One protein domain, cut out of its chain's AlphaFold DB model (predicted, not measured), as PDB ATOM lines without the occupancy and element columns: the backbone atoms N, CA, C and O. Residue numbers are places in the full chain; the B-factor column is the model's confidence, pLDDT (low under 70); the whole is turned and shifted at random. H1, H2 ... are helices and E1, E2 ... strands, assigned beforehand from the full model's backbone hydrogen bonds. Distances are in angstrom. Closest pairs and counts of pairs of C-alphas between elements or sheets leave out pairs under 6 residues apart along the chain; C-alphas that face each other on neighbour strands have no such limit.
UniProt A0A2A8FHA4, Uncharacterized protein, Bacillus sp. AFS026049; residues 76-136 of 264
ATOM      1  N   GLU A  76     -26.718 -24.142  31.880       92.00
ATOM      2  CA  GLU A  76     -25.405 -24.072  32.507       92.00
ATOM      3  C   GLU A  76     -24.927 -22.619  32.601       92.00
ATOM      4  O   GLU A  76     -25.098 -21.838  31.671       92.00
ATOM      5  N   GLY A  77     -24.349 -22.248  33.746       88.38
ATOM      6  CA  GLY A  77     -23.850 -20.893  33.988       88.38
ATOM      7  C   GLY A  77     -24.929 -19.840  34.260       88.38
ATOM      8  O   GLY A  77     -24.565 -18.709  34.567       88.38
ATOM      9  N   GLN A  78     -26.224 -20.180  34.197       91.56
ATOM     10  CA  GLN A  78     -27.296 -19.248  34.558       91.56
ATOM     11  C   GLN A  78     -27.207 -18.857  36.037       91.56
ATOM     12  O   GLN A  78     -27.118 -19.711  36.927       91.56
ATOM     13  N   ILE A  79     -27.286 -17.557  36.303       88.00
ATOM     14  CA  ILE A  79     -27.369 -17.007  37.651       88.00
ATOM     15  C   ILE A  79     -28.835 -17.102  38.106       88.00
ATOM     16  O   ILE A  79     -29.719 -16.562  37.437       88.00
ATOM     17  N   PRO A  80     -29.142 -17.768  39.237       86.38
ATOM     18  CA  PRO A  80     -30.511 -17.843  39.732       86.38
ATOM     19  C   PRO A  80     -31.082 -16.449  40.021       86.38
ATOM     20  O   PRO A  80     -30.437 -15.663  40.713       86.38
ATOM     21  N   LYS A  81     -32.335 -16.187  39.622       81.69
ATOM     22  CA  LYS A  81     -33.049 -14.925  39.929       81.69
ATOM     23  C   LYS A  81     -33.135 -14.621  41.439       81.69
ATOM     24  O   LYS A  81     -33.394 -13.495  41.844       81.69
ATOM     25  N   THR A  82     -32.938 -15.632  42.290       81.62
ATOM     26  CA  THR A  82     -32.929 -15.527  43.758       81.62
ATOM     27  C   THR A  82     -31.537 -15.330  44.367       81.62
ATOM     28  O   THR A  82     -31.428 -15.274  45.593       81.62
ATOM     29  N   ALA A  83     -30.476 -15.293  43.557       81.00
ATOM     30  CA  ALA A  83     -29.116 -15.104  44.044       81.00
ATOM     31  C   ALA A  83     -28.925 -13.688  44.614       81.00
ATOM     32  O   ALA A  83     -29.437 -12.703  44.081       81.00
ATOM     33  N   GLU A  84     -28.173 -13.592  45.710       73.81
ATOM     34  CA  GLU A  84     -27.733 -12.309  46.264       73.81
ATOM     35  C   GLU A  84     -26.867 -11.584  45.218       73.81
ATOM     36  O   GLU A  84     -25.976 -12.199  44.637       73.81
ATOM     37  N   GLY A  85     -27.174 -10.315  44.924       66.69
ATOM     38  CA  GLY A  85     -26.510  -9.540  43.866       66.69
ATOM     39  C   GLY A  85     -27.126  -9.659  42.464       66.69
ATOM     40  O   GLY A  85     -26.714  -8.933  41.570       66.69
ATOM     41  N   TYR A  86     -28.163 -10.484  42.240       67.75
ATOM     42  CA  TYR A  86     -28.832 -10.561  40.924       67.75
ATOM     43  C   TYR A  86     -29.395  -9.200  40.463       67.75
ATOM     44  O   TYR A  86     -29.350  -8.865  39.285       67.75
ATOM     45  N   ALA A  87     -29.871  -8.381  41.406       61.88
ATOM     46  CA  ALA A  87     -30.336  -7.024  41.121       61.88
ATOM     47  C   ALA A  87     -29.214  -6.083  40.638       61.88
ATOM     48  O   ALA A  87     -29.502  -5.151  39.901       61.88
ATOM     49  N   GLU A  88     -27.953  -6.338  40.996       63.97
ATOM     50  CA  GLU A  88     -26.815  -5.529  40.535       63.97
ATOM     51  C   GLU A  88     -26.523  -5.784  39.049       63.97
ATOM     52  O   GLU A  88     -26.143  -4.865  38.336       63.97
ATOM     53  N   TYR A  89     -26.790  -6.996  38.546       63.38
ATOM     54  CA  TYR A  89     -26.747  -7.283  37.106       63.38
ATOM     55  C   TYR A  89     -27.878  -6.589  36.341       63.38
ATOM     56  O   TYR A  89     -27.686  -6.179  35.201       63.38
ATOM     57  N   LYS A  90     -29.029  -6.403  36.991       57.91
ATOM     58  CA  LYS A  90     -30.177  -5.679  36.439       57.91
ATOM     59  C   LYS A  90     -29.923  -4.171  36.323       57.91
ATOM     60  O   LYS A  90     -30.421  -3.549  35.399       57.91
ATOM     61  N   GLU A  91     -29.123  -3.587  37.219       55.09
ATOM     62  CA  GLU A  91     -28.724  -2.168  37.142       55.09
ATOM     63  C   GLU A  91     -27.786  -1.857  35.958       55.09
ATOM     64  O   GLU A  91     -27.589  -0.690  35.629       55.09
ATOM     65  N   ILE A  92     -27.219  -2.880  35.301       56.12
ATOM     66  CA  ILE A  92     -26.386  -2.724  34.093       56.12
ATOM     67  C   ILE A  92     -27.253  -2.428  32.853       56.12
ATOM     68  O   ILE A  92     -26.751  -1.907  31.858       56.12
ATOM     69  N   VAL A  93     -28.553  -2.730  32.903       53.72
ATOM     70  CA  VAL A  93     -29.477  -2.625  31.769       53.72
ATOM     71  C   VAL A  93     -30.361  -1.388  31.931       53.72
ATOM     72  O   VAL A  93     -30.879  -1.127  33.014       53.72
ATOM     73  N   ASP A  94     -30.524  -0.614  30.853       54.81
ATOM     74  CA  ASP A  94     -31.409   0.559  30.809       54.81
ATOM     75  C   ASP A  94     -32.831   0.208  31.303       54.81
ATOM     76  O   ASP A  94     -33.361  -0.869  31.014       54.81
ATOM     77  N   GLU A  95     -33.477   1.134  32.020       50.09
ATOM     78  CA  GLU A  95     -34.792   0.959  32.662       50.09
ATOM     79  C   GLU A  95     -35.929   0.645  31.660       50.09
ATOM     80  O   GLU A  95     -37.049   0.326  32.069       50.09
ATOM     81  N   SER A  96     -35.668   0.735  30.351       52.00
ATOM     82  CA  SER A  96     -36.611   0.409  29.275       52.00
ATOM     83  C   SER A  96     -36.741  -1.085  28.941       52.00
ATOM     84  O   SER A  96     -37.635  -1.439  28.168       52.00
ATOM     85  N   THR A  97     -35.890  -1.959  29.484       52.50
ATOM     86  CA  THR A  97     -35.872  -3.394  29.136       52.50
ATOM     87  C   THR A  97     -36.865  -4.207  29.994       52.50
ATOM     88  O   THR A  97     -36.998  -3.946  31.193       52.50
ATOM     89  N   PRO A  98     -37.632  -5.169  29.428       49.72
ATOM     90  CA  PRO A  98     -38.631  -5.939  30.177       49.72
ATOM     91  C   PRO A  98     -37.996  -6.828  31.254       49.72
ATOM     92  O   PRO A  98     -37.427  -7.877  30.979       49.72
ATOM     93  N   THR A  99     -38.162  -6.445  32.517       57.81
ATOM     94  CA  THR A  99     -37.308  -6.973  33.585       57.81
ATOM     95  C   THR A  99     -37.607  -8.384  34.097       57.81
ATOM     96  O   THR A  99     -36.876  -8.895  34.947       57.81
ATOM     97  N   ASP A 100     -38.724  -8.986  33.689       63.56
ATOM     98  CA  ASP A 100     -39.156 -10.289  34.220       63.56
ATOM     99  C   ASP A 100     -38.623 -11.463  33.389       63.56
ATOM    100  O   ASP A 100     -38.515 -12.584  33.900       63.56
ATOM    101  N   ASP A 101     -38.223 -11.187  32.149       75.31
ATOM    102  CA  ASP A 101     -37.775 -12.167  31.166       75.31
ATOM    103  C   ASP A 101     -36.247 -12.112  30.978       75.31
ATOM    104  O   ASP A 101     -35.745 -12.499  29.942       75.31
ATOM    105  N   GLU A 102     -35.462 -11.640  31.948       84.75
ATOM    106  CA  GLU A 102     -33.999 -11.571  31.808       84.75
ATOM    107  C   GLU A 102     -33.306 -12.820  32.377       84.75
ATOM    108  O   GLU A 102     -33.609 -13.290  33.482       84.75
ATOM    109  N   ILE A 103     -32.329 -13.355  31.645       88.69
ATOM    110  CA  ILE A 103     -31.435 -14.423  32.104       88.69
ATOM    111  C   ILE A 103     -29.998 -13.927  32.011       88.69
ATOM    112  O   ILE A 103     -29.514 -13.621  30.928       88.69
ATOM    113  N   TYR A 104     -29.297 -13.922  33.146       89.38
ATOM    114  CA  TYR A 104     -27.878 -13.578  33.226       89.38
ATOM    115  C   TYR A 104     -27.027 -14.818  33.442       89.38
ATOM    116  O   TYR A 104     -27.435 -15.765  34.120       89.38
ATOM    117  N   TYR A 105     -25.813 -14.779  32.909       90.62
ATOM    118  CA  TYR A 105     -24.836 -15.849  33.006       90.62
ATOM    119  C   TYR A 105     -23.578 -15.396  33.737       90.62
ATOM    120  O   TYR A 105     -23.169 -14.239  33.669       90.62
ATOM    121  N   THR A 106     -22.916 -16.340  34.404       89.06
ATOM    122  CA  THR A 106     -21.688 -16.087  35.173       89.06
ATOM    123  C   THR A 106     -20.529 -15.552  34.337       89.06
ATOM    124  O   THR A 106     -19.610 -14.975  34.900       89.06
ATOM    125  N   ASN A 107     -20.549 -15.750  33.016       88.06
ATOM    126  CA  ASN A 107     -19.564 -15.196  32.086       88.06
ATOM    127  C   ASN A 107     -19.932 -13.792  31.570       88.06
ATOM    128  O   ASN A 107     -19.324 -13.325  30.614       88.06
ATOM    129  N   GLY A 108     -20.920 -13.129  32.178       87.00
ATOM    130  CA  GLY A 108     -21.230 -11.726  31.910       87.00
ATOM    131  C   GLY A 108     -22.228 -11.480  30.778       87.00
ATOM    132  O   GLY A 108     -22.445 -10.328  30.422       87.00
ATOM    133  N   TYR A 109     -22.853 -12.514  30.215       90.75
ATOM    134  CA  TYR A 109     -23.882 -12.340  29.187       90.75
ATOM    135  C   TYR A 109     -25.291 -12.291  29.779       90.75
ATOM    136  O   TYR A 109     -25.598 -13.043  30.707       90.75
ATOM    137  N   GLY A 110     -26.155 -11.456  29.202       90.38
ATOM    138  CA  GLY A 110     -27.589 -11.413  29.492       90.38
ATOM    139  C   GLY A 110     -28.440 -11.622  28.239       90.38
ATOM    140  O   GLY A 110     -28.094 -11.151  27.154       90.38
ATOM    141  N   PHE A 111     -29.531 -12.368  28.383       91.88
ATOM    142  CA  PHE A 111     -30.430 -12.743  27.294       91.88
ATOM    143  C   PHE A 111     -31.887 -12.563  27.691       91.88
ATOM    144  O   PHE A 111     -32.257 -12.829  28.838       91.88
ATOM    145  N   ASP A 112     -32.713 -12.166  26.729       88.94
ATOM    146  CA  ASP A 112     -34.162 -12.194  26.881       88.94
ATOM    147  C   ASP A 112     -34.648 -13.654  26.812       88.94
ATOM    148  O   ASP A 112     -34.390 -14.377  25.856       88.94
ATOM    149  N   GLU A 113     -35.335 -14.105  27.852       88.12
ATOM    150  CA  GLU A 113     -35.787 -15.473  28.100       88.12
ATOM    151  C   GLU A 113     -36.781 -15.944  27.039       88.12
ATOM    152  O   GLU A 113     -36.801 -17.125  26.689       88.12
ATOM    153  N   LYS A 114     -37.603 -15.030  26.510       85.81
ATOM    154  CA  LYS A 114     -38.651 -15.358  25.535       85.81
ATOM    155  C   LYS A 114     -38.086 -15.503  24.136       85.81
ATOM    156  O   LYS A 114     -38.307 -16.509  23.464       85.81
ATOM    157  N   SER A 115     -37.389 -14.475  23.691       84.94
ATOM    158  CA  SER A 115     -36.894 -14.354  22.327       84.94
ATOM    159  C   SER A 115     -35.555 -15.085  22.161       84.94
ATOM    160  O   SER A 115     -35.307 -15.706  21.123       84.94
ATOM    161  N   GLY A 116     -34.741 -15.123  23.218       89.19
ATOM    162  CA  GLY A 116     -33.405 -15.713  23.246       89.19
ATOM    163  C   GLY A 116     -32.304 -14.778  22.744       89.19
ATOM    164  O   GLY A 116     -31.163 -15.215  22.605       89.19
ATOM    165  N   TYR A 117     -32.626 -13.516  22.455       89.00
ATOM    166  CA  TYR A 117     -31.667 -12.534  21.959       89.00
ATOM    167  C   TYR A 117     -30.758 -12.070  23.095       89.00
ATOM    168  O   TYR A 117     -31.198 -11.854  24.227       89.00
ATOM    169  N   ASN A 118     -29.472 -11.926  22.790       90.62
ATOM    170  CA  ASN A 118     -28.536 -11.277  23.695       90.62
ATOM    171  C   ASN A 118     -28.850  -9.776  23.783       90.62
ATOM    172  O   ASN A 118     -28.998  -9.129  22.754       90.62
ATOM    173  N   PHE A 119     -28.916  -9.223  24.994       86.19
ATOM    174  CA  PHE A 119     -29.075  -7.774  25.196       86.19
ATOM    175  C   PHE A 119     -27.865  -7.129  25.883       86.19
ATOM    176  O   PHE A 119     -27.745  -5.908  25.901       86.19
ATOM    177  N   VAL A 120     -26.970  -7.925  26.482       84.00
ATOM    178  CA  VAL A 120     -25.763  -7.404  27.138       84.00
ATOM    179  C   VAL A 120     -24.628  -8.420  27.133       84.00
ATOM    180  O   VAL A 120     -24.840  -9.625  27.305       84.00
ATOM    181  N   ALA A 121     -23.409  -7.910  27.001       83.38
ATOM    182  CA  ALA A 121     -22.173  -8.613  27.310       83.38
ATOM    183  C   ALA A 121     -21.312  -7.707  28.201       83.38
ATOM    184  O   ALA A 121     -21.020  -6.569  27.834       83.38
ATOM    185  N   VAL A 122     -20.926  -8.193  29.380       81.19
ATOM    186  CA  VAL A 122     -20.046  -7.468  30.302       81.19
ATOM    187  C   VAL A 122     -18.598  -7.619  29.843       81.19
ATOM    188  O   VAL A 122     -18.125  -8.725  29.587       81.19
ATOM    189  N   TYR A 123     -17.894  -6.492  29.765       77.75
ATOM    190  CA  TYR A 123     -16.489  -6.429  29.378       77.75
ATOM    191  C   TYR A 123     -15.606  -6.508  30.620       77.75
ATOM    192  O   TYR A 123     -15.736  -5.693  31.539       77.75
ATOM    193  N   GLU A 124     -14.672  -7.457  30.634       72.69
ATOM    194  CA  GLU A 124     -13.584  -7.446  31.608       72.69
ATOM    195  C   GLU A 124     -12.519  -6.472  31.104       72.69
ATOM    196  O   GLU A 124     -11.789  -6.767  30.160       72.69
ATOM    197  N   THR A 125     -12.476  -5.278  31.695       76.25
ATOM    198  CA  THR A 125     -11.525  -4.227  31.312       76.25
ATOM    199  C   THR A 125     -10.287  -4.253  32.199       76.25
ATOM    200  O   THR A 125     -10.367  -4.468  33.411       76.25
ATOM    201  N   ASP A 126      -9.128  -4.049  31.582       76.69
ATOM    202  CA  ASP A 126      -7.874  -3.820  32.282       76.69
ATOM    203  C   ASP A 126      -7.801  -2.398  32.873       76.69
ATOM    204  O   ASP A 126      -8.716  -1.581  32.742       76.69
ATOM    205  N   GLU A 127      -6.692  -2.088  33.551       76.25
ATOM    206  CA  GLU A 127      -6.465  -0.770  34.164       76.25
ATOM    207  C   GLU A 127      -6.452   0.387  33.141       76.25
ATOM    208  O   GLU A 127      -6.599   1.548  33.529       76.25
ATOM    209  N   GLU A 128      -6.297   0.090  31.846       78.06
ATOM    210  CA  GLU A 128      -6.304   1.055  30.741       78.06
ATOM    211  C   GLU A 128      -7.695   1.187  30.089       78.06
ATOM    212  O   GLU A 128      -7.874   1.966  29.147       78.06
ATOM    213  N   GLY A 129      -8.696   0.465  30.608       71.06
ATOM    214  CA  GLY A 129     -10.057   0.439  30.079       71.06
ATOM    215  C   GLY A 129     -10.193  -0.369  28.788       71.06
ATOM    216  O   GLY A 129     -11.220  -0.254  28.118       71.06
ATOM    217  N   GLN A 130      -9.178  -1.154  28.417       71.81
ATOM    218  CA  GLN A 130      -9.240  -2.074  27.284       71.81
ATOM    219  C   GLN A 130      -9.753  -3.421  27.782       71.81
ATOM    220  O   GLN A 130      -9.268  -3.961  28.772       71.81
ATOM    221  N   GLY A 131     -10.757  -3.974  27.115       72.06
ATOM    222  CA  GLY A 131     -11.363  -5.227  27.534       72.06
ATOM    223  C   GLY A 131     -12.118  -5.877  26.400       72.06
ATOM    224  O   GLY A 131     -12.554  -5.207  25.469       72.06
ATOM    225  N   GLU A 132     -12.282  -7.183  26.510       78.62
ATOM    226  CA  GLU A 132     -13.152  -7.979  25.653       78.62
ATOM    227  C   GLU A 132     -14.121  -8.729  26.570       78.62
ATOM    228  O   GLU A 132     -13.771  -9.037  27.719       78.62
ATOM    229  N   PRO A 133     -15.344  -9.030  26.116       84.00
ATOM    230  CA  PRO A 133     -16.201  -9.927  26.865       84.00
ATOM    231  C   PRO A 133     -15.564 -11.322  26.904       84.00
ATOM    232  O   PRO A 133     -14.815 -11.716  26.002       84.00
ATOM    233  N   ALA A 134     -15.878 -12.095  27.943       87.00
ATOM    234  CA  ALA A 134     -15.482 -13.498  27.992       87.00
ATOM    235  C   ALA A 134     -16.018 -14.257  26.763       87.00
ATOM    236  O   ALA A 134     -17.054 -13.903  26.211       87.00
ATOM    237  N   GLU A 135     -15.352 -15.332  26.331       88.62
ATOM    238  CA  GLU A 135     -15.859 -16.127  25.203       88.62
ATOM    239  C   GLU A 135     -17.232 -16.744  25.570       88.62
ATOM    240  O   GLU A 135     -17.362 -17.374  26.630       88.62
ATOM    241  N   PRO A 136     -18.258 -16.605  24.710       92.44
ATOM    242  CA  PRO A 136     -19.553 -17.233  24.937       92.44
ATOM    243  C   PRO A 136     -19.476 -18.748  24.717       92.44
ATOM    244  O   PRO A 136     -18.703 -19.238  23.884       92.44
TER     245      PRO A 136
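AT A GLANCE: This is residues 76 to 136 of the 264 residues of an uncharacterized protein of Bacillus sp. AFS026049 (UniProt A0A2A8FHA4). What is the shape? Little regular structure: a small antiparallel sheet, E1-E2-E3, runs on through E3 into E4 of a separate hairpin, E4-E5, and the short helix H1 only grazes the larger sheet. What builds it? The 61 printed residues hold H1, then E1 to E5, mixed, with 22 in named elements. It is compact, radius of gyration of the C-alphas 12.0 A, spanning 35 by 24 by 23 A.

IN THESE COORDINATES: Where is H1? Residues 86 to 90, from C-alpha (-28.832, -10.561, 40.924), 6.8 A long. Where are the strands? E1 is 102 to 104, E2 109 to 112, 10.5 A long, E3 118 to 121, E4 123 to 125, and E5 131 to 133, ending at C-alpha (-16.201, -9.927, 26.865).

HOW THE PARTS SIT: How do strands pair? E1, E2, E3 form a meander, each the antiparallel neighbour of the one before; within hydrogen-bond range are N 103 and O 111, 2.9 A, and N 110 and O 120, 2.9 A. In the E4-E5 hairpin, N 124 and O 132 are 3.4 A apart. Where does H1 sit? Its closest C-alpha pair with E1 is Tyr 89 and Tyr 104, 7.5 A; its O i to N i+4 pair is within range.

THE WHOLE: How large? C-alphas 114 and 128, the farthest apart, are 36.6 A apart. Any weak places? The printed part has no cut; the H1 to E1 link is long, and residues 85 to 100 have pLDDT under 70.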